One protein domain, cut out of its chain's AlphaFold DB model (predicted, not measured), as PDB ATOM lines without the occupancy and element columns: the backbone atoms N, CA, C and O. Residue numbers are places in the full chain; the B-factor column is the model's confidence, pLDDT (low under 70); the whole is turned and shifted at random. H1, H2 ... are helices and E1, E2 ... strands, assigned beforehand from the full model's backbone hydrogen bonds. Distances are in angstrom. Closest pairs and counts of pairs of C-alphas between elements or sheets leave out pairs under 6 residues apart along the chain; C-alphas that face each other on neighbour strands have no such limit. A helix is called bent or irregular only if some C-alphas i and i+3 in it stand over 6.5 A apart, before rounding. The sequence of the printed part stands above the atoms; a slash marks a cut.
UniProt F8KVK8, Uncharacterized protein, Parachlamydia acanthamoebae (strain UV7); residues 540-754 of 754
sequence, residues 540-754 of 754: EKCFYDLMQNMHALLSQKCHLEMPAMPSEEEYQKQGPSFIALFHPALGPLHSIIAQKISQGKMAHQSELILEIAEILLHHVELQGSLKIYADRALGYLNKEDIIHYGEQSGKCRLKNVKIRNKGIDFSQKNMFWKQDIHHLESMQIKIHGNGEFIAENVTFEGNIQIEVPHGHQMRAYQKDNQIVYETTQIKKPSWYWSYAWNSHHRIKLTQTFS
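AT A GLANCE: This is residues 540 to 754 of the 754 residues of an uncharacterized protein of Parachlamydia acanthamoebae (strain UV7) (UniProt F8KVK8). The chain is wound in stacked turns, a solenoid with two walls: the flat sheet E1 E3 E5 E9 E12, and the branched sheet E2 E4 E8 E10 E11 E13 E14, bent at residues 619 and 656. H1 packs beside E1 at one end, the hairpin E13 E14 makes the other end, the small hairpin E6 E7 lies off the side, and the hairpin E15 E16 packs on H3. The printed part has 215 residues, with three named helices and sixteen named strands in the order H1 H2 E1 H3 E2 to E16; the class is mixed, helices and strands. The whole is compact, with a radius of gyration of the C-alphas of 17.5 A and spans of 51 by 48 by 36 A.

HOW THE PARTS SIT: H1, residues 540 to 557, is close to H2, residues 568 to 574, but not clearly touching (closest C-alphas Tyr 544 and Tyr 571, 7.8 A). H1 only grazes the parallel sheet of E1, 578 to 582, E3, 606 to 611, E5, 625 to 630, E9, 683 to 687, and E12, 704 to 708, in that order; the closest C-alphas of H1 and E1 are Met 550 and Ala 580, 6.5 A. Within hydrogen-bond range are N 579 and O 606, 2.8 A, N 628 and O 609, 2.8 A, N 685 and O 627, 2.9 A, and N 706 and O 684, 2.8 A. H3, 590 to 596, touches H1's residues 553 to 557 alone, Lys 557 and Ala 594 being the closest C-alphas at 5.6 A. The twisted branched sheet has E2, 597 to 602, E4, 614 to 623, E8, 651 to 660, E10, 692 to 696, E11, 699 to 701, E13, 712 to 719, and E14, 722 to 729. E4 lies on one side of E8, and E10 and E11 on the other; N 654 and O 616, N 653 and O 693, and N 700 and O 658 are each 2.8 A apart. The two sheets form a sandwich, face to face, their facing parts 10.2 A centre to centre. E6, 635 to 637, and E7, 643 to 645, form a hairpin, as do E15, 735 to 741, and E16, 747 to 753; the closest C-alphas of H3 and E16 are Gln 595 and Leu 749, 6.7 A. In H1 and H2 every O i to N i+4 pair is within hydrogen-bond range; H3 has 1 of 3, and 3 of 4 O i to N i+3 pairs.

IN THESE COORDINATES: H1 begins at C-alpha 540 (20.799, -45.994, 58.748) and is 25.0 A long; E14 is 23.0 A, E4 22.9 A. E16 ends at C-alpha 753 (49.670, -38.811, 28.749).

THE WHOLE: The C-alphas farthest apart, of Glu 569 and Lys 731, are 52.4 A apart. The printed part has no cut; the link E8 to E9, 22 residues, is long. Mean pLDDT of the printed part is 96.5; no printed residue is under 70.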
ATOM      1  N   GLU A 540      20.808 -44.659  59.351       96.19
ATOM      2  CA  GLU A 540      20.799 -45.994  58.748       96.19
ATOM      3  C   GLU A 540      20.076 -46.002  57.402       96.19
ATOM      4  O   GLU A 540      20.588 -46.583  56.441       96.19
ATOM      5  N   LYS A 541      18.912 -45.345  57.322       96.12
ATOM      6  CA  LYS A 541      18.141 -45.216  56.081       96.12
ATOM      7  C   LYS A 541      18.825 -44.316  55.074       96.12
ATOM      8  O   LYS A 541      18.899 -44.672  53.904       96.12
ATOM      9  N   CYS A 542      19.378 -43.201  55.534       97.62
ATOM     10  CA  CYS A 542      20.171 -42.304  54.706       97.62
ATOM     11  C   CYS A 542      21.355 -43.042  54.055       97.62
ATOM     12  O   CYS A 542      21.592 -42.913  52.854       97.62
ATOM     13  N   PHE A 543      22.051 -43.898  54.810       98.00
ATOM     14  CA  PHE A 543      23.131 -44.730  54.279       98.00
ATOM     15  C   PHE A 543      22.631 -45.824  53.328       98.00
ATOM     16  O   PHE A 543      23.244 -46.056  52.289       98.00
ATOM     17  N   TYR A 544      21.502 -46.466  53.634       97.81
ATOM     18  CA  TYR A 544      20.865 -47.416  52.720       97.81
ATOM     19  C   TYR A 544      20.495 -46.757  51.380       97.81
ATOM     20  O   TYR A 544      20.787 -47.301  50.317       97.81
ATOM     21  N   ASP A 545      19.928 -45.550  51.413       97.88
ATOM     22  CA  ASP A 545      19.587 -44.772  50.221       97.88
ATOM     23  C   ASP A 545      20.837 -44.332  49.439       97.88
ATOM     24  O   ASP A 545      20.853 -44.390  48.207       97.88
ATOM     25  N   LEU A 546      21.927 -43.984  50.134       97.94
ATOM     26  CA  LEU A 546      23.230 -43.761  49.507       97.94
ATOM     27  C   LEU A 546      23.730 -45.021  48.781       97.94
ATOM     28  O   LEU A 546      24.170 -44.926  47.637       97.94
ATOM     29  N   MET A 547      23.628 -46.203  49.401       98.31
ATOM     30  CA  MET A 547      24.003 -47.465  48.754       98.31
ATOM     31  C   MET A 547      23.101 -47.791  47.561       98.31
ATOM     32  O   MET A 547      23.605 -48.272  46.551       98.31
ATOM     33  N   GLN A 548      21.806 -47.463  47.600       98.00
ATOM     34  CA  GLN A 548      20.936 -47.586  46.423       98.00
ATOM     35  C   GLN A 548      21.417 -46.698  45.262       98.00
ATOM     36  O   GLN A 548      21.515 -47.174  44.129       98.00
ATOM     37  N   ASN A 549      21.786 -45.440  45.536       97.62
ATOM     38  CA  ASN A 549      22.366 -44.551  44.522       97.62
ATOM     39  C   ASN A 549      23.688 -45.103  43.964       97.62
ATOM     40  O   ASN A 549      23.887 -45.111  42.749       97.62
ATOM     41  N   MET A 550      24.568 -45.616  44.830       98.38
ATOM     42  CA  MET A 550      25.830 -46.235  44.407       98.38
ATOM     43  C   MET A 550      25.604 -47.510  43.595       98.38
ATOM     44  O   MET A 550      26.292 -47.727  42.599       98.38
ATOM     45  N   HIS A 551      24.619 -48.332  43.963       98.44
ATOM     46  CA  HIS A 551      24.253 -49.523  43.207       98.44
ATOM     47  C   HIS A 551      23.784 -49.136  41.805       98.44
ATOM     48  O   HIS A 551      24.264 -49.706  40.827       98.44
ATOM     49  N   ALA A 552      22.887 -48.149  41.686       97.31
ATOM     50  CA  ALA A 552      22.413 -47.654  40.397       97.31
ATOM     51  C   ALA A 552      23.568 -47.103  39.541       97.31
ATOM     52  O   ALA A 552      23.710 -47.494  38.385       97.31
ATOM     53  N   LEU A 553      24.450 -46.278  40.118       97.94
ATOM     54  CA  LEU A 553      25.656 -45.785  39.447       97.94
ATOM     55  C   LEU A 553      26.538 -46.939  38.939       97.94
ATOM     56  O   LEU A 553      26.852 -46.999  37.749       97.94
ATOM     57  N   LEU A 554      26.930 -47.857  39.824       98.69
ATOM     58  CA  LEU A 554      27.914 -48.894  39.518       98.69
ATOM     59  C   LEU A 554      27.369 -49.967  38.569       98.69
ATOM     60  O   LEU A 554      28.066 -50.363  37.637       98.69
ATOM     61  N   SER A 555      26.125 -50.406  38.755       98.12
ATOM     62  CA  SER A 555      25.512 -51.425  37.894       98.12
ATOM     63  C   SER A 555      25.043 -50.856  36.552       98.12
ATOM     64  O   SER A 555      25.362 -51.412  35.503       98.12
ATOM     65  N   GLN A 556      24.319 -49.730  36.549       96.44
ATOM     66  CA  GLN A 556      23.639 -49.244  35.343       96.44
ATOM     67  C   GLN A 556      24.537 -48.357  34.478       96.44
ATOM     68  O   GLN A 556      24.459 -48.447  33.254       96.44
ATOM     69  N   LYS A 557      25.390 -47.518  35.088       96.56
ATOM     70  CA  LYS A 557      26.260 -46.588  34.343       96.56
ATOM     71  C   LYS A 557      27.697 -47.092  34.207       96.56
ATOM     72  O   LYS A 557      28.274 -46.972  33.132       96.56
ATOM     73  N   CYS A 558      28.277 -47.655  35.268       98.50
ATOM     74  CA  CYS A 558      29.634 -48.210  35.211       98.50
ATOM     75  C   CYS A 558      29.665 -49.653  34.668       98.50
ATOM     76  O   CYS A 558      30.738 -50.139  34.315       98.50
ATOM     77  N   HIS A 559      28.517 -50.335  34.569       98.38
ATOM     78  CA  HIS A 559      28.386 -51.709  34.065       98.38
ATOM     79  C   HIS A 559      29.169 -52.762  34.869       98.38
ATOM     80  O   HIS A 559      29.769 -53.672  34.296       98.38
ATOM     81  N   LEU A 560      29.194 -52.636  36.196       98.50
ATOM     82  CA  LEU A 560      29.730 -53.675  37.077       98.50
ATOM     83  C   LEU A 560      28.675 -54.756  37.332       98.50
ATOM     84  O   LEU A 560      27.494 -54.459  37.519       98.50
ATOM     85  N   GLU A 561      29.114 -56.010  37.430       98.62
ATOM     86  CA  GLU A 561      28.320 -57.060  38.066       98.62
ATOM     87  C   GLU A 561      28.277 -56.783  39.580       98.62
ATOM     88  O   GLU A 561      29.308 -56.830  40.254       98.62
ATOM     89  N   MET A 562      27.094 -56.453  40.100       98.44
ATOM     90  CA  MET A 562      26.873 -56.047  41.495       98.44
ATOM     91  C   MET A 562      26.031 -57.090  42.247       98.44
ATOM     92  O   MET A 562      25.190 -57.751  41.630       98.44
ATOM     93  N   PRO A 563      26.206 -57.243  43.577       97.56
ATOM     94  CA  PRO A 563      25.296 -58.048  44.378       97.56
ATOM     95  C   PRO A 563      23.914 -57.387  44.429       97.56
ATOM     96  O   PRO A 563      23.801 -56.163  44.367       97.56
ATOM     97  N   ALA A 564      22.864 -58.193  44.599       96.81
ATOM     98  CA  ALA A 564      21.514 -57.668  44.762       96.81
ATOM     99  C   ALA A 564      21.422 -56.716  45.969       96.81
ATOM    100  O   ALA A 564      22.076 -56.917  47.002       96.81
ATOM    101  N   MET A 565      20.587 -55.685  45.838       96.75
ATOM    102  CA  MET A 565      20.225 -54.833  46.967       96.75
ATOM    103  C   MET A 565      19.315 -55.611  47.925       96.75
ATOM    104  O   MET A 565      18.328 -56.187  47.460       96.75
ATOM    105  N   PRO A 566      19.616 -55.634  49.235       96.00
ATOM    106  CA  PRO A 566      18.711 -56.200  50.224       96.00
ATOM    107  C   PRO A 566      17.459 -55.330  50.355       96.00
ATOM    108  O   PRO A 566      17.506 -54.122  50.120       96.00
ATOM    109  N   SER A 567      16.354 -55.926  50.791       95.56
ATOM    110  CA  SER A 567      15.217 -55.177  51.328       95.56
ATOM    111  C   SER A 567      15.611 -54.408  52.598       95.56
ATOM    112  O   SER A 567      16.613 -54.711  53.245       95.56
ATOM    113  N   GLU A 568      14.797 -53.433  53.010       92.81
ATOM    114  CA  GLU A 568      15.041 -52.688  54.254       92.81
ATOM    115  C   GLU A 568      15.064 -53.588  55.500       92.81
ATOM    116  O   GLU A 568      15.823 -53.332  56.435       92.81
ATOM    117  N   GLU A 569      14.260 -54.654  55.514       92.00
ATOM    118  CA  GLU A 569      14.236 -55.627  56.608       92.00
ATOM    119  C   GLU A 569      15.516 -56.475  56.634       92.00
ATOM    120  O   GLU A 569      16.106 -56.688  57.695       92.00
ATOM    121  N   GLU A 570      15.973 -56.940  55.471       94.50
ATOM    122  CA  GLU A 570      17.231 -57.682  55.351       94.50
ATOM    123  C   GLU A 570      18.426 -56.801  55.713       94.50
ATOM    124  O   GLU A 570      19.290 -57.238  56.472       94.50
ATOM    125  N   TYR A 571      18.440 -55.548  55.253       94.19
ATOM    126  CA  TYR A 571      19.478 -54.570  55.573       94.19
ATOM    127  C   TYR A 571      19.599 -54.330  57.083       94.19
ATOM    128  O   TYR A 571      20.706 -54.317  57.615       94.19
ATOM    129  N   GLN A 572      18.482 -54.204  57.803       90.50
ATOM    130  CA  GLN A 572      18.513 -54.047  59.262       90.50
ATOM    131  C   GLN A 572      19.099 -55.266  59.983       90.50
ATOM    132  O   GLN A 572      19.735 -55.117  61.024       90.50
ATOM    133  N   LYS A 573      18.878 -56.472  59.449       90.25
ATOM    134  CA  LYS A 573      19.341 -57.723  60.067       90.25
ATOM    135  C   LYS A 573      20.789 -58.058  59.718       90.25
ATOM    136  O   LYS A 573      21.499 -58.599  60.557       90.25
ATOM    137  N   GLN A 574      21.197 -57.801  58.478       91.88
ATOM    138  CA  GLN A 574      22.441 -58.320  57.897       91.88
ATOM    139  C   GLN A 574      23.439 -57.219  57.517       91.88
ATOM    140  O   GLN A 574      24.602 -57.514  57.246       91.88
ATOM    141  N   GLY A 575      23.013 -55.955  57.511       93.38
ATOM    142  CA  GLY A 575      23.803 -54.843  56.999       93.38
ATOM    143  C   GLY A 575      23.761 -54.737  55.467       93.38
ATOM    144  O   GLY A 575      22.915 -55.345  54.805       93.38
ATOM    145  N   PRO A 576      24.641 -53.914  54.877       96.88
ATOM    146  CA  PRO A 576      24.658 -53.677  53.441       96.88
ATOM    147  C   PRO A 576      25.251 -54.866  52.669       96.88
ATOM    148  O   PRO A 576      26.194 -55.513  53.121       96.88
ATOM    149  N   SER A 577      24.750 -55.114  51.454       97.31
ATOM    150  CA  SER A 577      25.306 -56.142  50.561       97.31
ATOM    151  C   SER A 577      26.625 -55.734  49.902       97.31
ATOM    152  O   SER A 577      27.303 -56.588  49.338       97.31
ATOM    153  N   PHE A 578      26.990 -54.454  49.960       98.50
ATOM    154  CA  PHE A 578      28.289 -53.901  49.584       98.50
ATOM    155  C   PHE A 578      28.434 -52.491  50.175       98.50
ATOM    156  O   PHE A 578      27.443 -51.868  50.554       98.50
ATOM    157  N   ILE A 579      29.651 -51.956  50.202       98.69
ATOM    158  CA  ILE A 579      29.914 -50.557  50.545       98.69
ATOM    159  C   ILE A 579      30.685 -49.912  49.402       98.69
ATOM    160  O   ILE A 579      31.706 -50.439  48.967       98.69
ATOM    161  N   ALA A 580      30.217 -48.761  48.926       98.62
ATOM    162  CA  ALA A 580      30.954 -47.926  47.986       98.62
ATOM    163  C   ALA A 580      30.912 -46.473  48.457       98.62
ATOM    164  O   ALA A 580      29.832 -45.902  48.586       98.62
ATOM    165  N   LEU A 581      32.075 -45.882  48.726       98.56
ATOM    166  CA  LEU A 581      32.196 -44.492  49.170       98.56
ATOM    167  C   LEU A 581      33.262 -43.773  48.359       98.56
ATOM    168  O   LEU A 581      34.406 -44.224  48.287       98.56
ATOM    169  N   PHE A 582      32.886 -42.645  47.762       98.38
ATOM    170  CA  PHE A 582      33.738 -41.901  46.842       98.38
ATOM    171  C   PHE A 582      33.974 -40.477  47.332       98.38
ATOM    172  O   PHE A 582      33.069 -39.804  47.823       98.38
ATOM    173  N   HIS A 583      35.192 -39.986  47.130       98.12
ATOM    174  CA  HIS A 583      35.492 -38.569  47.238       98.12
ATOM    175  C   HIS A 583      34.616 -37.790  46.235       98.12
ATOM    176  O   HIS A 583      34.617 -38.153  45.059       98.12
ATOM    177  N   PRO A 584      33.943 -36.682  46.611       97.31
ATOM    178  CA  PRO A 584      33.057 -35.948  45.692       97.31
ATOM    179  C   PRO A 584      33.734 -35.508  44.379       97.31
ATOM    180  O   PRO A 584      33.166 -35.597  43.295       97.31
ATOM    181  N   ALA A 585      35.005 -35.105  44.450       97.31
ATOM    182  CA  ALA A 585      35.824 -34.778  43.278       97.31
ATOM    183  C   ALA A 585      36.196 -35.954  42.347       97.31
ATOM    184  O   ALA A 585      36.726 -35.709  41.260       97.31
ATOM    185  N   LEU A 586      35.909 -37.213  42.712       97.88
ATOM    186  CA  LEU A 586      35.942 -38.331  41.761       97.88
ATOM    187  C   LEU A 586      35.066 -38.001  40.545       97.88
ATOM    188  O   LEU A 586      35.467 -38.217  39.398       97.88
ATOM    189  N   GLY A 587      33.920 -37.381  40.806       95.38
ATOM    190  CA  GLY A 587      33.050 -36.769  39.819       95.38
ATOM    191  C   GLY A 587      31.730 -36.385  40.481       95.38
ATOM    192  O   GLY A 587      30.976 -37.291  40.810       95.38
ATOM    193  N   PRO A 588      31.405 -35.088  40.629       95.44
ATOM    194  CA  PRO A 588      30.106 -34.674  41.172       95.44
ATOM    195  C   PRO A 588      28.915 -35.225  40.372       95.44
ATOM    196  O   PRO A 588      27.834 -35.411  40.910       95.44
ATOM    197  N   LEU A 589      29.139 -35.516  39.087       97.25
ATOM    198  CA  LEU A 589      28.170 -36.123  38.183       97.25
ATOM    199  C   LEU A 589      28.469 -37.614  38.008       97.25
ATOM    200  O   LEU A 589      29.600 -38.001  37.687       97.25
ATOM    201  N   HIS A 590      27.441 -38.452  38.095       96.44
ATOM    202  CA  HIS A 590      27.554 -39.892  37.866       96.44
ATOM    203  C   HIS A 590      28.076 -40.218  36.457       96.44
ATOM    204  O   HIS A 590      28.819 -41.183  36.274       96.44
ATOM    205  N   SER A 591      27.751 -39.386  35.462       96.25
ATOM    206  CA  SER A 591      28.252 -39.518  34.083       96.25
ATOM    207  C   SER A 591      29.774 -39.343  33.962       96.25
ATOM    208  O   SER A 591      30.385 -39.877  33.033       96.25
ATOM    209  N   ILE A 592      30.410 -38.636  34.902       98.31
ATOM    210  CA  ILE A 592      31.873 -38.519  34.995       98.31
ATOM    211  C   ILE A 592      32.453 -39.771  35.652       98.31
ATOM    212  O   ILE A 592      33.422 -40.332  35.137       98.31
ATOM    213  N   ILE A 593      31.864 -40.225  36.764       98.62
ATOM    214  CA  ILE A 593      32.348 -41.409  37.490       98.62
ATOM    215  C   ILE A 593      32.324 -42.646  36.581       98.62
ATOM    216  O   ILE A 593      33.314 -43.372  36.524       98.62
ATOM    217  N   ALA A 594      31.265 -42.823  35.785       98.19
ATOM    218  CA  ALA A 594      31.122 -43.930  34.834       98.19
ATOM    219  C   ALA A 594      32.183 -43.966  33.715       98.19
ATOM    220  O   ALA A 594      32.372 -44.990  33.064       98.19
ATOM    221  N   GLN A 595      32.903 -42.864  33.479       98.44
ATOM    222  CA  GLN A 595      34.035 -42.832  32.542       98.44
ATOM    223  C   GLN A 595      35.368 -43.198  33.216       98.44
ATOM    224  O   GLN A 595      36.331 -43.535  32.528       98.44
ATOM    225  N   LYS A 596      35.431 -43.141  34.552       98.62
ATOM    226  CA  LYS A 596      36.604 -43.496  35.364       98.62
ATOM    227  C   LYS A 596      36.524 -44.911  35.925       98.62
ATOM    228  O   LYS A 596      37.558 -45.537  36.127       98.62
ATOM    229  N   ILE A 597      35.317 -45.402  36.186       98.69
ATOM    230  CA  ILE A 597      35.033 -46.750  36.674       98.69
ATOM    231  C   ILE A 597      34.172 -47.433  35.623       98.69
ATOM    232  O   ILE A 597      33.088 -46.948  35.312       98.69
ATOM    233  N   SER A 598      34.651 -48.537  35.055       97.88
ATOM    234  CA  SER A 598      33.923 -49.234  33.997       97.88
ATOM    235  C   SER A 598      34.211 -50.727  33.985       97.88
ATOM    236  O   SER A 598      35.373 -51.138  33.980       97.88
ATOM    237  N   GLN A 599      33.151 -51.527  33.878       98.12
ATOM    238  CA  GLN A 599      33.201 -52.986  33.829       98.12
ATOM    239  C   GLN A 599      33.834 -53.622  35.082       98.12
ATOM    240  O   GLN A 599      34.503 -52.977  35.890       98.12
ATOM    241  N   GLY A 600      33.670 -54.935  35.220       98.12
ATOM    242  CA  GLY A 600      34.194 -55.699  36.352       98.12
ATOM    243  C   GLY A 600      33.086 -56.180  37.275       98.12
ATOM    244  O   GLY A 600      31.943 -56.335  36.846       98.12
ATOM    245  N   LYS A 601      33.434 -56.459  38.530       98.62
ATOM    246  CA  LYS A 601      32.544 -57.125  39.482       98.62
ATOM    247  C   LYS A 601      32.836 -56.703  40.912       98.62
ATOM    248  O   LYS A 601      33.995 -56.678  41.320       98.62
ATOM    249  N   MET A 602      31.787 -56.479  41.690       98.50
ATOM    250  CA  MET A 602      31.853 -56.438  43.149       98.50
ATOM    251  C   MET A 602      31.110 -57.649  43.711       98.50
ATOM    252  O   MET A 602      29.980 -57.937  43.326       98.50
ATOM    253  N   ALA A 603      31.756 -58.400  44.599       98.56
ATOM    254  CA  ALA A 603      31.123 -59.520  45.286       98.56
ATOM    255  C   ALA A 603      30.180 -59.032  46.402       98.56
ATOM    256  O   ALA A 603      30.262 -57.888  46.856       98.56
ATOM    257  N   HIS A 604      29.310 -59.921  46.881       98.19
ATOM    258  CA  HIS A 604      28.543 -59.675  48.103       98.19
ATOM    259  C   HIS A 604      29.492 -59.385  49.279       98.19
ATOM    260  O   HIS A 604      30.559 -59.992  49.371       98.19
ATOM    261  N   GLN A 605      29.102 -58.451  50.146       97.31
ATOM    262  CA  GLN A 605      29.861 -57.966  51.304       97.31
ATOM    263  C   GLN A 605      31.223 -57.327  50.969       97.31
ATOM    264  O   GLN A 605      32.093 -57.212  51.831       97.31
ATOM    265  N   SER A 606      31.418 -56.881  49.723       98.38
ATOM    266  CA  SER A 606      32.626 -56.148  49.326       98.38
ATOM    267  C   SER A 606      32.582 -54.668  49.711       98.38
ATOM    268  O   SER A 606      31.516 -54.076  49.879       98.38
ATOM    269  N   GLU A 607      33.758 -54.055  49.826       98.81
ATOM    270  CA  GLU A 607      33.926 -52.652  50.208       98.81
ATOM    271  C   GLU A 607      34.897 -51.950  49.258       98.81
ATOM    272  O   GLU A 607      36.041 -52.372  49.099       98.81
ATOM    273  N   LEU A 608      34.449 -50.847  48.663       98.88
ATOM    274  CA  LEU A 608      35.225 -49.988  47.781       98.88
ATOM    275  C   LEU A 608      35.233 -48.553  48.318       98.88
ATOM    276  O   LEU A 608      34.242 -47.832  48.210       98.88
ATOM    277  N   ILE A 609      36.367 -48.110  48.861       98.75
ATOM    278  CA  ILE A 609      36.545 -46.732  49.341       98.75
ATOM    279  C   ILE A 609      37.558 -46.018  48.450       98.75
ATOM    280  O   ILE A 609      38.714 -46.433  48.364       98.75
ATOM    281  N   LEU A 610      37.134 -44.936  47.796       98.81
ATOM    282  CA  LEU A 610      37.962 -44.144  46.886       98.81
ATOM    283  C   LEU A 610      38.077 -42.701  47.378       98.81
ATOM    284  O   LEU A 610      37.280 -41.837  47.023       98.81
ATOM    285  N   GLU A 611      39.121 -42.419  48.144       98.44
ATOM    286  CA  GLU A 611      39.508 -41.075  48.574       98.44
ATOM    287  C   GLU A 611      40.519 -40.469  47.591       98.44
ATOM    288  O   GLU A 611      41.664 -40.175  47.929       98.44
ATOM    289  N   ILE A 612      40.109 -40.361  46.323       98.44
ATOM    290  CA  ILE A 612      40.951 -39.940  45.198       98.44
ATOM    291  C   ILE A 612      40.086 -39.359  44.069       98.44
ATOM    292  O   ILE A 612      38.988 -39.847  43.810       98.44
ATOM    293  N   ALA A 613      40.578 -38.323  43.379       97.75
ATOM    294  CA  ALA A 613      39.866 -37.718  42.247       97.75
ATOM    295  C   ALA A 613      40.303 -38.288  40.882       97.75
ATOM    296  O   ALA A 613      39.474 -38.494  39.992       97.75
ATOM    297  N   GLU A 614      41.599 -38.541  40.687       97.44
ATOM    298  CA  GLU A 614      42.171 -39.003  39.416       97.44
ATOM    299  C   GLU A 614      42.411 -40.520  39.450       97.44
ATOM    300  O   GLU A 614      43.443 -41.006  39.915       97.44
ATOM    301  N   ILE A 615      41.438 -41.284  38.954       98.38
ATOM    302  CA  ILE A 615      41.503 -42.750  38.923       98.38
ATOM    303  C   ILE A 615      41.002 -43.314  37.593       98.38
ATOM    304  O   ILE A 615      40.186 -42.689  36.913       98.38
ATOM    305  N   LEU A 616      41.494 -44.499  37.237       98.62
ATOM    306  CA  LEU A 616      40.899 -45.377  36.237       98.62
ATOM    307  C   LEU A 616      40.796 -46.794  36.810       98.62
ATOM    308  O   LEU A 616      41.820 -47.432  37.044       98.62
ATOM    309  N   LEU A 617      39.572 -47.280  37.006       98.75
ATOM    310  CA  LEU A 617      39.258 -48.669  37.326       98.75
ATOM    311  C   LEU A 617      38.558 -49.293  36.122       98.75
ATOM    312  O   LEU A 617      37.440 -48.908  35.779       98.75
ATOM    313  N   HIS A 618      39.216 -50.243  35.465       98.62
ATOM    314  CA  HIS A 618      38.658 -50.926  34.304       98.62
ATOM    315  C   HIS A 618      38.777 -52.440  34.457       98.62
ATOM    316  O   HIS A 618      39.886 -52.944  34.638       98.62
ATOM    317  N   HIS A 619      37.653 -53.161  34.389       98.56
ATOM    318  CA  HIS A 619      37.606 -54.608  34.643       98.56
ATOM    319  C   HIS A 619      38.271 -54.994  35.977       98.56
ATOM    320  O   HIS A 619      39.189 -55.814  36.025       98.56
ATOM    321  N   VAL A 620      37.828 -54.368  37.069       98.69
ATOM    322  CA  VAL A 620      38.275 -54.728  38.421       98.69
ATOM    323  C   VAL A 620      37.292 -55.724  39.028       98.69
ATOM    324  O   VAL A 620      36.093 -55.460  39.073       98.69
ATOM    325  N   GLU A 621      37.793 -56.868  39.487       98.75
ATOM    326  CA  GLU A 621      37.022 -57.856  40.247       98.75
ATOM    327  C   GLU A 621      37.393 -57.755  41.728       98.75
ATOM    328  O   GLU A 621      38.540 -58.003  42.103       98.75
ATOM    329  N   LEU A 622      36.424 -57.401  42.570       98.81
ATOM    330  CA  LEU A 622      36.625 -57.174  43.994       98.81
ATOM    331  C   LEU A 622      35.850 -58.187  44.841       98.81
ATOM    332  O   LEU A 622      34.618 -58.200  44.854       98.81
ATOM    333  N   GLN A 623      36.593 -58.986  45.604       98.75
ATOM    334  CA  GLN A 623      36.100 -59.837  46.683       98.75
ATOM    335  C   GLN A 623      36.814 -59.440  47.984       98.75
ATOM    336  O   GLN A 623      38.024 -59.620  48.112       98.75
ATOM    337  N   GLY A 624      36.059 -58.891  48.936       98.62
ATOM    338  CA  GLY A 624      36.595 -58.279  50.154       98.62
ATOM    339  C   GLY A 624      36.691 -56.753  50.047       98.62
ATOM    340  O   GLY A 624      35.834 -56.122  49.428       98.62
ATOM    341  N   SER A 625      37.721 -56.158  50.646       98.88
ATOM    342  CA  SER A 625      37.886 -54.705  50.789       98.88
ATOM    343  C   SER A 625      39.036 -54.142  49.948       98.88
ATOM    344  O   SER A 625      40.169 -54.626  50.035       98.88
ATOM    345  N   LEU A 626      38.768 -53.063  49.207       98.88
ATOM    346  CA  LEU A 626      39.751 -52.199  48.547       98.88
ATOM    347  C   LEU A 626      39.562 -50.751  49.004       98.88
ATOM    348  O   LEU A 626      38.491 -50.165  48.840       98.88
ATOM    349  N   LYS A 627      40.640 -50.146  49.505       98.81
ATOM    350  CA  LYS A 627      40.659 -48.744  49.922       98.81
ATOM    351  C   LYS A 627      41.813 -48.010  49.248       98.81
ATOM    352  O   LYS A 627      42.962 -48.437  49.344       98.81
ATOM    353  N   ILE A 628      41.516 -46.913  48.561       98.88
ATOM    354  CA  ILE A 628      42.505 -46.094  47.852       98.88
ATOM    355  C   ILE A 628      42.444 -44.679  48.410       98.88
ATOM    356  O   ILE A 628      41.415 -44.019  48.296       98.88
ATOM    357  N   TYR A 629      43.553 -44.214  48.980       98.62
ATOM    358  CA  TYR A 629      43.672 -42.908  49.618       98.62
ATOM    359  C   TYR A 629      44.753 -42.078  48.937       98.62
ATOM    360  O   TYR A 629      45.908 -42.494  48.882       98.62
ATOM    361  N   ALA A 630      44.392 -40.889  48.466       97.94
ATOM    362  CA  ALA A 630      45.339 -39.855  48.074       97.94
ATOM    363  C   ALA A 630      45.293 -38.720  49.105       97.94
ATOM    364  O   ALA A 630      44.258 -38.078  49.271       97.94
ATOM    365  N   ASP A 631      46.415 -38.429  49.765       94.50
ATOM    366  CA  ASP A 631      46.497 -37.290  50.703       94.50
ATOM    367  C   ASP A 631      46.366 -35.925  49.989       94.50
ATOM    368  O   ASP A 631      46.004 -34.910  50.591       94.50
ATOM    369  N   ARG A 632      46.604 -35.916  48.672       93.81
ATOM    370  CA  ARG A 632      46.408 -34.804  47.740       93.81
ATOM    371  C   ARG A 632      45.467 -35.212  46.608       93.81
ATOM    372  O   ARG A 632      45.895 -35.456  45.483       93.81
ATOM    373  N   ALA A 633      44.168 -35.278  46.892       95.50
ATOM    374  CA  ALA A 633      43.167 -35.646  45.887       95.50
ATOM    375  C   ALA A 633      42.911 -34.545  44.837       95.50
ATOM    376  O   ALA A 633      42.637 -34.862  43.683       95.50
ATOM    377  N   LEU A 634      43.003 -33.263  45.216       95.56
ATOM    378  CA  LEU A 634      42.528 -32.132  44.396       95.56
ATOM    379  C   LEU A 634      43.647 -31.280  43.776       95.56
ATOM    380  O   LEU A 634      43.380 -30.451  42.908       95.56
ATOM    381  N   GLY A 635      44.884 -31.440  44.242       94.12
ATOM    382  CA  GLY A 635      46.009 -30.568  43.906       94.12
ATOM    383  C   GLY A 635      46.938 -30.386  45.103       94.12
ATOM    384  O   GLY A 635      47.070 -31.291  45.927       94.12
ATOM    385  N   TYR A 636      47.567 -29.219  45.225       91.94
ATOM    386  CA  TYR A 636      48.563 -28.950  46.267       91.94
ATOM    387  C   TYR A 636      48.076 -27.904  47.277       91.94
ATOM    388  O   TYR A 636      47.257 -27.048  46.951       91.94
ATOM    389  N   LEU A 637      48.606 -27.954  48.501       91.94
ATOM    390  CA  LEU A 637      48.435 -26.878  49.481       91.94
ATOM    391  C   LEU A 637      49.587 -25.881  49.360       91.94
ATOM    392  O   LEU A 637      50.745 -26.285  49.219       91.94
ATOM    393  N   ASN A 638      49.281 -24.586  49.409       92.75
ATOM    394  CA  ASN A 638      50.307 -23.550  49.508       92.75
ATOM    395  C   ASN A 638      50.883 -23.474  50.943       92.75
ATOM    396  O   ASN A 638      50.553 -24.277  51.810       92.75
ATOM    397  N   LYS A 639      51.751 -22.489  51.203       92.19
ATOM    398  CA  LYS A 639      52.376 -22.281  52.524       92.19
ATOM    399  C   LYS A 639      51.394 -21.890  53.641       92.19
ATOM    400  O   LYS A 639      51.790 -21.896  54.797       92.19
ATOM    401  N   GLU A 640      50.169 -21.515  53.290       92.50
ATOM    402  CA  GLU A 640      49.097 -21.108  54.207       92.50
ATOM    403  C   GLU A 640      48.037 -22.215  54.352       92.50
ATOM    404  O   GLU A 640      46.924 -21.951  54.791       92.50
ATOM    405  N   ASP A 641      48.353 -23.443  53.920       92.81
ATOM    406  CA  ASP A 641      47.443 -24.593  53.903       92.81
ATOM    407  C   ASP A 641      46.156 -24.383  53.080       92.81
ATOM    408  O   ASP A 641      45.156 -25.083  53.264       92.81
ATOM    409  N   ILE A 642      46.193 -23.461  52.113       94.62
ATOM    410  CA  ILE A 642      45.106 -23.217  51.161       94.62
ATOM    411  C   ILE A 642      45.276 -24.132  49.949       94.62
ATOM    412  O   ILE A 642      46.362 -24.211  49.365       94.62
ATOM    413  N   ILE A 643      44.192 -24.799  49.548       94.88
ATOM    414  CA  ILE A 643      44.160 -25.682  48.382       94.88
ATOM    415  C   ILE A 643      44.227 -24.890  47.078       94.88
ATOM    416  O   ILE A 643      43.482 -23.936  46.859       94.88
ATOM    417  N   HIS A 644      45.110 -25.335  46.188       95.75
ATOM    418  CA  HIS A 644      45.171 -24.929  44.790       95.75
ATOM    419  C   HIS A 644      44.896 -26.157  43.934       95.75
ATOM    420  O   HIS A 644      45.635 -27.147  43.995       95.75
ATOM    421  N   TYR A 645      43.814 -26.105  43.159       96.56
ATOM    422  CA  TYR A 645      43.449 -27.204  42.280       96.56
ATOM    423  C   TYR A 645      44.484 -27.369  41.179       96.56
ATOM    424  O   TYR A 645      44.986 -26.399  40.612       96.56
ATOM    425  N   GLY A 646      44.840 -28.619  40.909       94.25
ATOM    426  CA  GLY A 646      45.991 -28.903  40.078       94.25
ATOM    427  C   GLY A 646      46.089 -30.358  39.667       94.25
ATOM    428  O   GLY A 646      45.492 -31.249  40.264       94.25
ATOM    429  N   GLU A 647      46.914 -30.604  38.658       91.44
ATOM    430  CA  GLU A 647      47.237 -31.959  38.200       91.44
ATOM    431  C   GLU A 647      48.241 -32.670  39.120       91.44
ATOM    432  O   GLU A 647      48.428 -33.879  39.006       91.44
ATOM    433  N   GLN A 648      48.878 -31.947  40.048       89.19
ATOM    434  CA  GLN A 648      49.793 -32.488  41.060       89.19
ATOM    435  C   GLN A 648      49.005 -33.142  42.206       89.19
ATOM    436  O   GLN A 648      49.008 -32.672  43.339       89.19
ATOM    437  N   SER A 649      48.296 -34.209  41.864       94.25
ATOM    438  CA  SER A 649      47.437 -35.003  42.739       94.25
ATOM    439  C   SER A 649      47.770 -36.486  42.625       94.25
ATOM    440  O   SER A 649      48.329 -36.921  41.610       94.25
ATOM    441  N   GLY A 650      47.412 -37.259  43.649       96.88
ATOM    442  CA  GLY A 650      47.608 -38.705  43.661       96.88
ATOM    443  C   GLY A 650      46.770 -39.384  42.579       96.88
ATOM    444  O   GLY A 650      45.630 -38.979  42.332       96.88
ATOM    445  N   LYS A 651      47.337 -40.399  41.913       98.00
ATOM    446  CA  LYS A 651      46.689 -41.099  40.789       98.00
ATOM    447  C   LYS A 651      46.720 -42.601  40.948       98.00
ATOM    448  O   LYS A 651      47.717 -43.168  41.387       98.00
ATOM    449  N   CYS A 652      45.652 -43.257  40.514       98.62
ATOM    450  CA  CYS A 652      45.591 -44.711  40.497       98.62
ATOM    451  C   CYS A 652      45.021 -45.238  39.178       98.62
ATOM    452  O   CYS A 652      44.033 -44.721  38.659       98.62
ATOM    453  N   ARG A 653      45.637 -46.277  38.615       98.50
ATOM    454  CA  ARG A 653      45.147 -46.965  37.420       98.50
ATOM    455  C   ARG A 653      45.180 -48.470  37.630       98.50
ATOM    456  O   ARG A 653      46.258 -49.051  37.673       98.50
ATOM    457  N   LEU A 654      44.008 -49.091  37.696       98.69
ATOM    458  CA  LEU A 654      43.843 -50.540  37.772       98.69
ATOM    459  C   LEU A 654      43.130 -51.027  36.507       98.69
ATOM    460  O   LEU A 654      42.015 -50.589  36.217       98.69
ATOM    461  N   LYS A 655      43.768 -51.925  35.750       98.31
ATOM    462  CA  LYS A 655      43.168 -52.562  34.567       98.31
ATOM    463  C   LYS A 655      43.266 -54.079  34.655       98.31
ATOM    464  O   LYS A 655      44.366 -54.602  34.809       98.31
ATOM    465  N   ASN A 656      42.146 -54.781  34.508       98.31
ATOM    466  CA  ASN A 656      42.093 -56.245  34.606       98.31
ATOM    467  C   ASN A 656      42.711 -56.746  35.927       98.31
ATOM    468  O   ASN A 656      43.586 -57.613  35.933       98.31
ATOM    469  N   VAL A 657      42.323 -56.127  37.042       98.62
ATOM    470  CA  VAL A 657      42.880 -56.422  38.369       98.62
ATOM    471  C   VAL A 657      41.872 -57.223  39.179       98.62
ATOM    472  O   VAL A 657      40.695 -56.875  39.228       98.62
ATOM    473  N   LYS A 658      42.341 -58.281  39.841       98.62
ATOM    474  CA  LYS A 658      41.538 -59.092  40.761       98.62
ATOM    475  C   LYS A 658      42.028 -58.882  42.182       98.62
ATOM    476  O   LYS A 658      43.230 -58.919  42.424       98.62
ATOM    477  N   ILE A 659      41.114 -58.662  43.116       98.75
ATOM    478  CA  ILE A 659      41.428 -58.435  44.528       98.75
ATOM    479  C   ILE A 659      40.608 -59.418  45.347       98.75
ATOM    480  O   ILE A 659      39.385 -59.458  45.219       98.75
ATOM    481  N   ARG A 660      41.291 -60.221  46.167       98.62
ATOM    482  CA  ARG A 660      40.682 -61.249  47.014       98.62
ATOM    483  C   ARG A 660      41.234 -61.165  48.424       98.62
ATOM    484  O   ARG A 660      42.392 -61.483  48.666       98.62
ATOM    485  N   ASN A 661      40.402 -60.763  49.365       98.62
ATOM    486  CA  ASN A 661      40.735 -60.781  50.783       98.62
ATOM    487  C   ASN A 661      39.472 -61.034  51.615       98.62
ATOM    488  O   ASN A 661      38.361 -61.059  51.082       98.62
ATOM    489  N   LYS A 662      39.641 -61.267  52.918       98.50
ATOM    490  CA  LYS A 662      38.515 -61.548  53.826       98.50
ATOM    491  C   LYS A 662      37.587 -60.353  54.086       98.50
ATOM    492  O   LYS A 662      36.490 -60.572  54.582       98.50
ATOM    493  N   GLY A 663      37.989 -59.129  53.742       98.50
ATOM    494  CA  GLY A 663      37.148 -57.937  53.840       98.50
ATOM    495  C   GLY A 663      36.705 -57.592  55.264       98.50
ATOM    496  O   GLY A 663      37.454 -57.748  56.231       98.50
ATOM    497  N   ILE A 664      35.477 -57.084  55.364       98.38
ATOM    498  CA  ILE A 664      34.822 -56.675  56.612       98.38
ATOM    499  C   ILE A 664      34.496 -57.895  57.482       98.38
ATOM    500  O   ILE A 664      34.033 -58.924  56.991       98.38
ATOM    501  N   ASP A 665      34.677 -57.758  58.794       97.81
ATOM    502  CA  ASP A 665      34.212 -58.738  59.770       97.81
ATOM    503  C   ASP A 665      32.726 -58.517  60.103       97.81
ATOM    504  O   ASP A 665      32.376 -57.786  61.032       97.81
ATOM    505  N   PHE A 666      31.833 -59.168  59.354       95.38
ATOM    506  CA  PHE A 666      30.384 -59.123  59.603       95.38
ATOM    507  C   PHE A 666      29.947 -59.858  60.886       95.38
ATOM    508  O   PHE A 666      28.779 -59.766  61.257       95.38
ATOM    509  N   SER A 667      30.848 -60.572  61.579       94.44
ATOM    510  CA  SER A 667      30.542 -61.166  62.890       94.44
ATOM    511  C   SER A 667      30.612 -60.151  64.036       94.44
ATOM    512  O   SER A 667      30.035 -60.382  65.101       94.44
ATOM    513  N   GLN A 668      31.288 -59.018  63.818       95.38
ATOM    514  CA  GLN A 668      31.370 -57.919  64.776       95.38
ATOM    515  C   GLN A 668      30.196 -56.952  64.625       95.38
ATOM    516  O   GLN A 668      29.525 -56.871  63.592       95.38
ATOM    517  N   LYS A 669      29.973 -56.152  65.668       93.81
ATOM    518  CA  LYS A 669      29.002 -55.060  65.630       93.81
ATOM    519  C   LYS A 669      29.584 -53.878  64.848       93.81
ATOM    520  O   LYS A 669      30.333 -53.086  65.402       93.81
ATOM    521  N   ASN A 670      29.201 -53.748  63.582       96.00
ATOM    522  CA  ASN A 670      29.622 -52.646  62.714       96.00
ATOM    523  C   ASN A 670      28.578 -51.517  62.679       96.00
ATOM    524  O   ASN A 670      27.375 -51.775  62.618       96.00
ATOM    525  N   MET A 671      29.030 -50.261  62.637       95.56
ATOM    526  CA  MET A 671      28.194 -49.091  62.345       95.56
ATOM    527  C   MET A 671      28.552 -48.521  60.970       95.56
ATOM    528  O   MET A 671      29.285 -47.537  60.836       95.56
ATOM    529  N   PHE A 672      27.997 -49.136  59.924       96.62
ATOM    530  CA  PHE A 672      28.344 -48.846  58.528       96.62
ATOM    531  C   PHE A 672      28.187 -47.370  58.140       96.62
ATOM    532  O   PHE A 672      29.076 -46.791  57.511       96.62
ATOM    533  N   TRP A 673      27.093 -46.744  58.577       95.88
ATOM    534  CA  TRP A 673      26.803 -45.342  58.288       95.88
ATOM    535  C   TRP A 673      27.754 -44.367  58.988       95.88
ATOM    536  O   TRP A 673      27.946 -43.266  58.483       95.88
ATOM    537  N   LYS A 674      28.388 -44.750  60.108       95.12
ATOM    538  CA  LYS A 674      29.447 -43.955  60.760       95.12
ATOM    539  C   LYS A 674      30.833 -44.211  60.177       95.12
ATOM    540  O   LYS A 674      31.718 -43.399  60.417       95.12
ATOM    541  N   GLN A 675      31.010 -45.288  59.407       95.25
ATOM    542  CA  GLN A 675      32.316 -45.862  59.047       95.25
ATOM    543  C   GLN A 675      33.130 -46.352  60.253       95.25
ATOM    544  O   GLN A 675      34.357 -46.346  60.226       95.25
ATOM    545  N   ASP A 676      32.439 -46.832  61.287       95.75
ATOM    546  CA  ASP A 676      33.052 -47.604  62.368       95.75
ATOM    547  C   ASP A 676      32.857 -49.095  62.057       95.75
ATOM    548  O   ASP A 676      31.776 -49.661  62.257       95.75
ATOM    549  N   ILE A 677      33.852 -49.677  61.385       97.00
ATOM    550  CA  ILE A 677      33.780 -50.997  60.750       97.00
ATOM    551  C   ILE A 677      35.048 -51.787  61.083       97.00
ATOM    552  O   ILE A 677      36.161 -51.281  60.935       97.00
ATOM    553  N   HIS A 678      34.874 -53.047  61.473       97.75
ATOM    554  CA  HIS A 678      35.945 -54.009  61.700       97.75
ATOM    555  C   HIS A 678      36.304 -54.744  60.403       97.75
ATOM    556  O   HIS A 678      35.426 -55.174  59.656       97.75
ATOM    557  N   HIS A 679      37.597 -54.952  60.149       97.75
ATOM    558  CA  HIS A 679      38.093 -55.665  58.965       97.75
ATOM    559  C   HIS A 679      38.946 -56.865  59.378       97.75
ATOM    560  O   HIS A 679      39.808 -56.743  60.247       97.75
ATOM    561  N   LEU A 680      38.744 -58.008  58.718       98.19
ATOM    562  CA  LEU A 680      39.617 -59.181  58.824       98.19
ATOM    563  C   LEU A 680      40.875 -58.996  57.970       98.19
ATOM    564  O   LEU A 680      41.989 -59.260  58.416       98.19
ATOM    565  N   GLU A 681      40.695 -58.545  56.729       98.44
ATOM    566  CA  GLU A 681      41.768 -58.246  55.781       98.44
ATOM    567  C   GLU A 681      41.310 -57.118  54.851       98.44
ATOM    568  O   GLU A 681      40.125 -56.979  54.561       98.44
ATOM    569  N   SER A 682      42.243 -56.315  54.344       98.12
ATOM    570  CA  SER A 682      41.932 -55.310  53.327       98.12
ATOM    571  C   SER A 682      43.129 -55.069  52.418       98.12
ATOM    572  O   SER A 682      44.274 -55.217  52.841       98.12
ATOM    573  N   MET A 683      42.875 -54.660  51.177       98.50
ATOM    574  CA  MET A 683      43.902 -54.056  50.337       98.50
ATOM    575  C   MET A 683      43.816 -52.536  50.474       98.50
ATOM    576  O   MET A 683      42.778 -51.943  50.178       98.50
ATOM    577  N   GLN A 684      44.904 -51.903  50.899       98.69
ATOM    578  CA  GLN A 684      44.996 -50.455  51.045       98.69
ATOM    579  C   GLN A 684      46.111 -49.904  50.163       98.69
ATOM    580  O   GLN A 684      47.249 -50.362  50.236       98.69
ATOM    581  N   ILE A 685      45.786 -48.900  49.354       98.81
ATOM    582  CA  ILE A 685      46.749 -48.153  48.546       98.81
ATOM    583  C   ILE A 685      46.746 -46.714  49.058       98.81
ATOM    584  O   ILE A 685      45.748 -46.010  48.917       98.81
ATOM    585  N   LYS A 686      47.856 -46.274  49.648       98.69
ATOM    586  CA  LYS A 686      48.074 -44.886  50.067       98.69
ATOM    587  C   LYS A 686      49.016 -44.209  49.086       98.69
ATOM    588  O   LYS A 686      50.088 -44.726  48.786       98.69
ATOM    589  N   ILE A 687      48.611 -43.058  48.576       98.62
ATOM    590  CA  ILE A 687      49.340 -42.303  47.563       98.62
ATOM    591  C   ILE A 687      49.668 -40.936  48.141       98.62
ATOM    592  O   ILE A 687      48.766 -40.173  48.495       98.62
ATOM    593  N   HIS A 688      50.962 -40.635  48.209       97.12
ATOM    594  CA  HIS A 688      51.457 -39.380  48.750       97.12
ATOM    595  C   HIS A 688      51.699 -38.348  47.653       97.12
ATOM    596  O   HIS A 688      52.342 -38.624  46.639       97.12
ATOM    597  N   GLY A 689      51.218 -37.126  47.860       94.50
ATOM    598  CA  GLY A 689      51.388 -36.010  46.940       94.50
ATOM    599  C   GLY A 689      50.922 -36.330  45.518       94.50
ATOM    600  O   GLY A 689      49.767 -36.664  45.296       94.50
ATOM    601  N   ASN A 690      51.823 -36.214  44.542       94.94
ATOM    602  CA  ASN A 690      51.568 -36.509  43.131       94.94
ATOM    603  C   ASN A 690      51.982 -37.939  42.724       94.94
ATOM    604  O   ASN A 690      52.247 -38.175  41.547       94.94
ATOM    605  N   GLY A 691      52.111 -38.862  43.683       97.62
ATOM    606  CA  GLY A 691      52.461 -40.251  43.401       97.62
ATOM    607  C   GLY A 691      51.430 -40.951  42.509       97.62
ATOM    608  O   GLY A 691      50.265 -40.549  42.428       97.62
ATOM    609  N   GLU A 692      51.852 -42.022  41.841       98.38
ATOM    610  CA  GLU A 692      50.994 -42.778  40.930       98.38
ATOM    611  C   GLU A 692      51.102 -44.281  41.167       98.38
ATOM    612  O   GLU A 692      52.189 -44.849  41.077       98.38
ATOM    613  N   PHE A 693      49.973 -44.943  41.411       98.69
ATOM    614  CA  PHE A 693      49.900 -46.400  41.425       98.69
ATOM    615  C   PHE A 693      49.317 -46.923  40.114       98.69
ATOM    616  O   PHE A 693      48.257 -46.471  39.676       98.69
ATOM    617  N   ILE A 694      49.980 -47.890  39.485       98.44
ATOM    618  CA  ILE A 694      49.494 -48.535  38.262       98.44
ATOM    619  C   ILE A 694      49.583 -50.049  38.433       98.44
ATOM    620  O   ILE A 694      50.649 -50.567  38.743       98.44
ATOM    621  N   ALA A 695      48.495 -50.766  38.170       98.38
ATOM    622  CA  ALA A 695      48.496 -52.223  38.109       98.38
ATOM    623  C   ALA A 695      47.687 -52.710  36.906       98.38
ATOM    624  O   ALA A 695      46.562 -52.255  36.676       98.38
ATOM    625  N   GLU A 696      48.257 -53.641  36.143       96.12
ATOM    626  CA  GLU A 696      47.609 -54.213  34.961       96.12
ATOM    627  C   GLU A 696      47.782 -55.732  34.924       96.12
ATOM    628  O   GLU A 696      48.905 -56.227  34.990       96.12
ATOM    629  N   ASN A 697      46.674 -56.471  34.792       96.69
ATOM    630  CA  ASN A 697      46.657 -57.941  34.758       96.69
ATOM    631  C   ASN A 697      47.281 -58.584  36.017       96.69
ATOM    632  O   ASN A 697      48.095 -59.502  35.924       96.69
ATOM    633  N   VAL A 698      46.909 -58.081  37.198       97.19
ATOM    634  CA  VAL A 698      47.444 -58.522  38.501       97.19
ATOM    635  C   VAL A 698      46.339 -59.110  39.367       97.19
ATOM    636  O   VAL A 698      45.213 -58.612  39.365       97.19
ATOM    637  N   THR A 699      46.666 -60.149  40.137       97.56
ATOM    638  CA  THR A 699      45.800 -60.665  41.206       97.56
ATOM    639  C   THR A 699      46.443 -60.397  42.562       97.56
ATOM    640  O   THR A 699      47.533 -60.890  42.833       97.56
ATOM    641  N   PHE A 700      45.768 -59.620  43.402       97.94
ATOM    642  CA  PHE A 700      46.162 -59.325  44.776       97.94
ATOM    643  C   PHE A 700      45.374 -60.218  45.738       97.94
ATOM    644  O   PHE A 700      44.140 -60.216  45.705       97.94
ATOM    645  N   GLU A 701      46.071 -60.961  46.603       97.06
ATOM    646  CA  GLU A 701      45.454 -61.868  47.580       97.06
ATOM    647  C   GLU A 701      45.913 -61.565  49.016       97.06
ATOM    648  O   GLU A 701      47.104 -61.385  49.274       97.06
ATOM    649  N   GLY A 702      44.964 -61.530  49.954       97.56
ATOM    650  CA  GLY A 702      45.207 -61.314  51.382       97.56
ATOM    651  C   GLY A 702      45.246 -59.843  51.818       97.56
ATOM    652  O   GLY A 702      44.799 -58.935  51.115       97.56
ATOM    653  N   ASN A 703      45.764 -59.612  53.028       98.00
ATOM    654  CA  ASN A 703      45.886 -58.281  53.625       98.00
ATOM    655  C   ASN A 703      47.121 -57.553  53.075       98.00
ATOM    656  O   ASN A 703      48.250 -57.956  53.356       98.00
ATOM    657  N   ILE A 704      46.916 -56.488  52.298       97.88
ATOM    658  CA  ILE A 704      47.981 -55.808  51.551       97.88
ATOM    659  C   ILE A 704      47.943 -54.314  51.852       97.88
ATOM    660  O   ILE A 704      46.893 -53.681  51.784       97.88
ATOM    661  N   GLN A 705      49.111 -53.732  52.116       98.06
ATOM    662  CA  GLN A 705      49.291 -52.288  52.214       98.06
ATOM    663  C   GLN A 705      50.370 -51.848  51.230       98.06
ATOM    664  O   GLN A 705      51.477 -52.380  51.231       98.06
ATOM    665  N   ILE A 706      50.026 -50.887  50.379       98.38
ATOM    666  CA  ILE A 706      50.915 -50.283  49.391       98.38
ATOM    667  C   ILE A 706      51.000 -48.795  49.700       98.38
ATOM    668  O   ILE A 706      49.975 -48.118  49.764       98.38
ATOM    669  N   GLU A 707      52.218 -48.282  49.847       98.31
ATOM    670  CA  GLU A 707      52.478 -46.852  50.004       98.31
ATOM    671  C   GLU A 707      53.290 -46.359  48.807       98.31
ATOM    672  O   GLU A 707      54.406 -46.817  48.558       98.31
ATOM    673  N   VAL A 708      52.708 -45.442  48.032       98.44
ATOM    674  CA  VAL A 708      53.353 -44.822  46.874       98.44
ATOM    675  C   VAL A 708      53.933 -43.473  47.298       98.44
ATOM    676  O   VAL A 708      53.162 -42.567  47.634       98.44
ATOM    677  N   PRO A 709      55.268 -43.304  47.281       97.44
ATOM    678  CA  PRO A 709      55.893 -42.058  47.702       97.44
ATOM    679  C   PRO A 709      55.552 -40.878  46.786       97.44
ATOM    680  O   PRO A 709      55.328 -41.034  45.583       97.44
ATOM    681  N   HIS A 710      55.619 -39.669  47.345       96.19
ATOM    682  CA  HIS A 710      55.560 -38.431  46.570       96.19
ATOM    683  C   HIS A 710      56.613 -38.424  45.455       96.19
ATOM    684  O   HIS A 710      57.760 -38.822  45.671       96.19
ATOM    685  N   GLY A 711      56.233 -37.962  44.263       96.44
ATOM    686  CA  GLY A 711      57.120 -37.873  43.107       96.44
ATOM    687  C   GLY A 711      57.534 -39.225  42.532       96.44
ATOM    688  O   GLY A 711      58.566 -39.291  41.868       96.44
ATOM    689  N   HIS A 712      56.782 -40.299  42.792       97.81
ATOM    690  CA  HIS A 712      57.078 -41.630  42.265       97.81
ATOM    691  C   HIS A 712      55.866 -42.277  41.595       97.81
ATOM    692  O   HIS A 712      54.733 -42.158  42.053       97.81
ATOM    693  N   GLN A 713      56.133 -43.015  40.523       97.94
ATOM    694  CA  GLN A 713      55.206 -43.955  39.916       97.94
ATOM    695  C   GLN A 713      55.609 -45.371  40.316       97.94
ATOM    696  O   GLN A 713      56.719 -45.808  40.013       97.94
ATOM    697  N   MET A 714      54.691 -46.092  40.953       98.50
ATOM    698  CA  MET A 714      54.831 -47.498  41.303       98.50
ATOM    699  C   MET A 714      53.952 -48.347  40.380       98.50
ATOM    700  O   MET A 714      52.731 -48.178  40.339       98.50
ATOM    701  N   ARG A 715      54.575 -49.265  39.640       98.00
ATOM    702  CA  ARG A 715      53.908 -50.226  38.760       98.00
ATOM    703  C   ARG A 715      53.939 -51.615  39.376       98.00
ATOM    704  O   ARG A 715      55.017 -52.122  39.658       98.00
ATOM    705  N   ALA A 716      52.774 -52.229  39.533       97.31
ATOM    706  CA  ALA A 716      52.631 -53.629  39.900       97.31
ATOM    707  C   ALA A 716      52.274 -54.464  38.663       97.31
ATOM    708  O   ALA A 716      51.362 -54.112  37.910       97.31
ATOM    709  N   TYR A 717      52.971 -55.580  38.459       94.25
ATOM    710  CA  TYR A 717      52.671 -56.544  37.399       94.25
ATOM    711  C   TYR A 717      52.995 -57.972  37.845       94.25
ATOM    712  O   TYR A 717      53.786 -58.193  38.765       94.25
ATOM    713  N   GLN A 718      52.372 -58.953  37.193       92.69
ATOM    714  CA  GLN A 718      52.603 -60.364  37.481       92.69
ATOM    715  C   GLN A 718      53.841 -60.872  36.727       92.69
ATOM    716  O   GLN A 718      53.926 -60.736  35.505       92.69
ATOM    717  N   LYS A 719      54.782 -61.502  37.434       90.94
ATOM    718  CA  LYS A 719      55.924 -62.217  36.849       90.94
ATOM    719  C   LYS A 719      56.197 -63.486  37.654       90.94
ATOM    720  O   LYS A 719      56.286 -63.421  38.873       90.94
ATOM    721  N   ASP A 720      56.291 -64.635  36.985       87.56
ATOM    722  CA  ASP A 720      56.591 -65.935  37.611       87.56
ATOM    723  C   ASP A 720      55.682 -66.266  38.821       87.56
ATOM    724  O   ASP A 720      56.142 -66.726  39.863       87.56
ATOM    725  N   ASN A 721      54.371 -66.001  38.699       84.19
ATOM    726  CA  ASN A 721      53.362 -66.137  39.767       84.19
ATOM    727  C   ASN A 721      53.606 -65.278  41.025       84.19
ATOM    728  O   ASN A 721      52.942 -65.474  42.039       84.19
ATOM    729  N   GLN A 722      54.469 -64.267  40.945       89.69
ATOM    730  CA  GLN A 722      54.669 -63.259  41.985       89.69
ATOM    731  C   GLN A 722      54.294 -61.866  41.476       89.69
ATOM    732  O   GLN A 722      54.316 -61.592  40.273       89.69
ATOM    733  N   ILE A 723      53.933 -60.981  42.403       94.06
ATOM    734  CA  ILE A 723      53.702 -59.569  42.106       94.06
ATOM    735  C   ILE A 723      55.043 -58.853  42.231       94.06
ATOM    736  O   ILE A 723      55.663 -58.873  43.294       94.06
ATOM    737  N   VAL A 724      55.478 -58.215  41.151       94.62
ATOM    738  CA  VAL A 724      56.682 -57.381  41.132       94.62
ATOM    739  C   VAL A 724      56.267 -55.916  41.144       94.62
ATOM    740  O   VAL A 724      55.339 -55.532  40.431       94.62
ATOM    741  N   TYR A 725      56.967 -55.112  41.945       96.38
ATOM    742  CA  TYR A 725      56.776 -53.669  42.037       96.38
ATOM    743  C   TYR A 725      57.993 -52.944  41.468       96.38
ATOM    744  O   TYR A 725      59.099 -53.065  41.994       96.38
ATOM    745  N   GLU A 726      57.785 -52.147  40.426       96.69
ATOM    746  CA  GLU A 726      58.789 -51.227  39.897       96.69
ATOM    747  C   GLU A 726      58.429 -49.797  40.280       96.69
ATOM    748  O   GLU A 726      57.338 -49.320  39.974       96.69
ATOM    749  N   THR A 727      59.353 -49.098  40.937       97.38
ATOM    750  CA  THR A 727      59.156 -47.703  41.337       97.38
ATOM    751  C   THR A 727      60.109 -46.803  40.570       97.38
ATOM    752  O   THR A 727      61.320 -47.015  40.579       97.38
ATOM    753  N   THR A 728      59.566 -45.783  39.916       97.38
ATOM    754  CA  THR A 728      60.322 -44.814  39.117       97.38
ATOM    755  C   THR A 728      60.014 -43.400  39.583       97.38
ATOM    756  O   THR A 728      58.876 -43.085  39.928       97.38
ATOM    757  N   GLN A 729      61.027 -42.539  39.627       97.19
ATOM    758  CA  GLN A 729      60.832 -41.141  39.991       97.19
ATOM    759  C   GLN A 729      60.165 -40.385  38.837       97.19
ATOM    760  O   GLN A 729      60.595 -40.479  37.686       97.19
ATOM    761  N   ILE A 730      59.151 -39.587  39.154       95.69
ATOM    762  CA  ILE A 730      58.435 -38.727  38.217       95.69
ATOM    763  C   ILE A 730      58.495 -37.270  38.685       95.69
ATOM    764  O   ILE A 730      58.377 -36.960  39.868       95.69
ATOM    765  N   LYS A 731      58.695 -36.348  37.738       87.88
ATOM    766  CA  LYS A 731      58.676 -34.895  38.008       87.88
ATOM    767  C   LYS A 731      57.333 -34.250  37.675       87.88
ATOM    768  O   LYS A 731      56.997 -33.199  38.211       87.88
ATOM    769  N   LYS A 732      56.597 -34.858  36.751       90.19
ATOM    770  CA  LYS A 732      55.268 -34.448  36.304       90.19
ATOM    771  C   LYS A 732      54.364 -35.680  36.317       90.19
ATOM    772  O   LYS A 732      54.900 -36.786  36.211       90.19
ATOM    773  N   PRO A 733      53.040 -35.500  36.438       91.38
ATOM    774  CA  PRO A 733      52.104 -36.602  36.288       91.38
ATOM    775  C   PRO A 733      52.347 -37.307  34.955       91.38
ATOM    776  O   PRO A 733      52.554 -36.636  33.950       91.38
ATOM    777  N   SER A 734      52.334 -38.635  34.925       94.31
ATOM    778  CA  SER A 734      52.457 -39.378  33.668       94.31
ATOM    779  C   SER A 734      51.146 -39.394  32.885       94.31
ATOM    780  O   SER A 734      51.149 -39.610  31.673       94.31
ATOM    781  N   TRP A 735      50.020 -39.146  33.561       95.56
ATOM    782  CA  TRP A 735      48.715 -39.018  32.931       95.56
ATOM    783  C   TRP A 735      47.737 -38.191  33.768       95.56
ATOM    784  O   TRP A 735      47.933 -37.994  34.964       95.56
ATOM    785  N   TYR A 736      46.657 -37.729  33.144       94.75
ATOM    786  CA  TYR A 736      45.508 -37.112  33.815       94.75
ATOM    787  C   TYR A 736      44.262 -37.177  32.922       94.75
ATOM    788  O   TYR A 736      44.353 -37.416  31.714       94.75
ATOM    789  N   TRP A 737      43.080 -36.959  33.502       97.00
ATOM    790  CA  TRP A 737      41.848 -36.804  32.729       97.00
ATOM    791  C   TRP A 737      41.666 -35.368  32.225       97.00
ATOM    792  O   TRP A 737      41.618 -34.434  33.027       97.00
ATOM    793  N   SER A 738      41.492 -35.196  30.917       96.69
ATOM    794  CA  SER A 738      41.052 -33.944  30.285       96.69
ATOM    795  C   SER A 738      39.537 -33.942  30.125       96.69
ATOM    796  O   SER A 738      38.962 -34.958  29.730       96.69
ATOM    797  N   TYR A 739      38.895 -32.818  30.440       98.00
ATOM    798  CA  TYR A 739      37.440 -32.674  30.467       98.00
ATOM    799  C   TYR A 739      37.012 -31.712  29.363       98.00
ATOM    800  O   TYR A 739      37.573 -30.627  29.238       98.00
ATOM    801  N   ALA A 740      36.006 -32.091  28.578       97.81
ATOM    802  CA  ALA A 740      35.444 -31.227  27.546       97.81
ATOM    803  C   ALA A 740      33.940 -31.456  27.384       97.81
ATOM    804  O   ALA A 740      33.446 -32.565  27.586       97.81
ATOM    805  N   TRP A 741      33.217 -30.416  26.980       97.50
ATOM    806  CA  TRP A 741      31.819 -30.534  26.575       97.50
ATOM    807  C   TRP A 741      31.708 -31.175  25.189       97.50
ATOM    808  O   TRP A 741      32.472 -30.835  24.286       97.50
ATOM    809  N   ASN A 742      30.741 -32.070  25.002       95.62
ATOM    810  CA  ASN A 742      30.343 -32.554  23.681       95.62
ATOM    811  C   ASN A 742      29.166 -31.733  23.105       95.62
ATOM    812  O   ASN A 742      28.702 -30.769  23.717       95.62
ATOM    813  N   SER A 743      28.665 -32.130  21.928       92.88
ATOM    814  CA  SER A 743      27.541 -31.472  21.239       92.88
ATOM    815  C   SER A 743      26.194 -31.563  21.965       92.88
ATOM    816  O   SER A 743      25.300 -30.797  21.638       92.88
ATOM    817  N   HIS A 744      26.058 -32.463  22.942       93.00
ATOM    818  CA  HIS A 744      24.839 -32.701  23.730       93.00
ATOM    819  C   HIS A 744      24.984 -32.205  25.174       93.00
ATOM    820  O   HIS A 744      24.362 -32.738  26.087       93.00
ATOM    821  N   HIS A 745      25.882 -31.244  25.414       95.31
ATOM    822  CA  HIS A 745      26.109 -30.657  26.741       95.31
ATOM    823  C   HIS A 745      26.531 -31.670  27.815       95.31
ATOM    824  O   HIS A 745      26.380 -31.412  29.003       95.31
ATOM    825  N   ARG A 746      27.111 -32.811  27.426       95.31
ATOM    826  CA  ARG A 746      27.679 -33.797  28.356       95.31
ATOM    827  C   ARG A 746      29.190 -33.644  28.431       95.31
ATOM    828  O   ARG A 746      29.841 -33.266  27.456       95.31
ATOM    829  N   ILE A 747      29.759 -33.984  29.582       97.81
ATOM    830  CA  ILE A 747      31.206 -33.936  29.801       97.81
ATOM    831  C   ILE A 747      31.831 -35.246  29.325       97.81
ATOM    832  O   ILE A 747      31.495 -36.327  29.814       97.81
ATOM    833  N   LYS A 748      32.767 -35.147  28.384       98.00
ATOM    834  CA  LYS A 748      33.581 -36.258  27.897       98.00
ATOM    835  C   LYS A 748      34.975 -36.186  28.504       98.00
ATOM    836  O   LYS A 748      35.618 -35.136  28.479       98.00
ATOM    837  N   LEU A 749      35.434 -37.319  29.024       98.12
ATOM    838  CA  LEU A 749      36.772 -37.476  29.571       98.12
ATOM    839  C   LEU A 749      37.688 -38.105  28.516       98.12
ATOM    840  O   LEU A 749      37.319 -39.079  27.862       98.12
ATOM    841  N   THR A 750      38.893 -37.554  28.371       97.50
ATOM    842  CA  THR A 750      39.971 -38.130  27.552       97.50
ATOM    843  C   THR A 750      41.217 -38.285  28.407       97.50
ATOM    844  O   THR A 750      41.631 -37.338  29.076       97.50
ATOM    845  N   GLN A 751      41.817 -39.473  28.409       94.62
ATOM    846  CA  GLN A 751      43.065 -39.697  29.130       94.62
ATOM    847  C   GLN A 751      44.216 -39.061  28.347       94.62
ATOM    848  O   GLN A 751      44.456 -39.424  27.197       94.62
ATOM    849  N   THR A 752      44.915 -38.115  28.970       92.62
ATOM    850  CA  THR A 752      46.095 -37.456  28.398       92.62
ATOM    851  C   THR A 752      47.340 -38.020  29.065       92.62
ATOM    852  O   THR A 752      47.344 -38.195  30.282       92.62
ATOM    853  N   PHE A 753      48.372 -38.321  28.279       90.81
ATOM    854  CA  PHE A 753      49.670 -38.811  28.749       90.81
ATOM    855  C   PHE A 753      50.723 -37.716  28.557       90.81
ATOM    856  O   PHE A 753      50.673 -37.013  27.546       90.81
ATOM    857  N   SER A 754      51.612 -37.548  29.540       79.19
ATOM    858  CA  SER A 754      52.671 -36.520  29.523       79.19
ATOM    859  C   SER A 754      53.970 -36.984  28.883       79.19
ATOM    860  O   SER A 754      54.240 -38.207  28.909       79.19
TER     861      SER A 754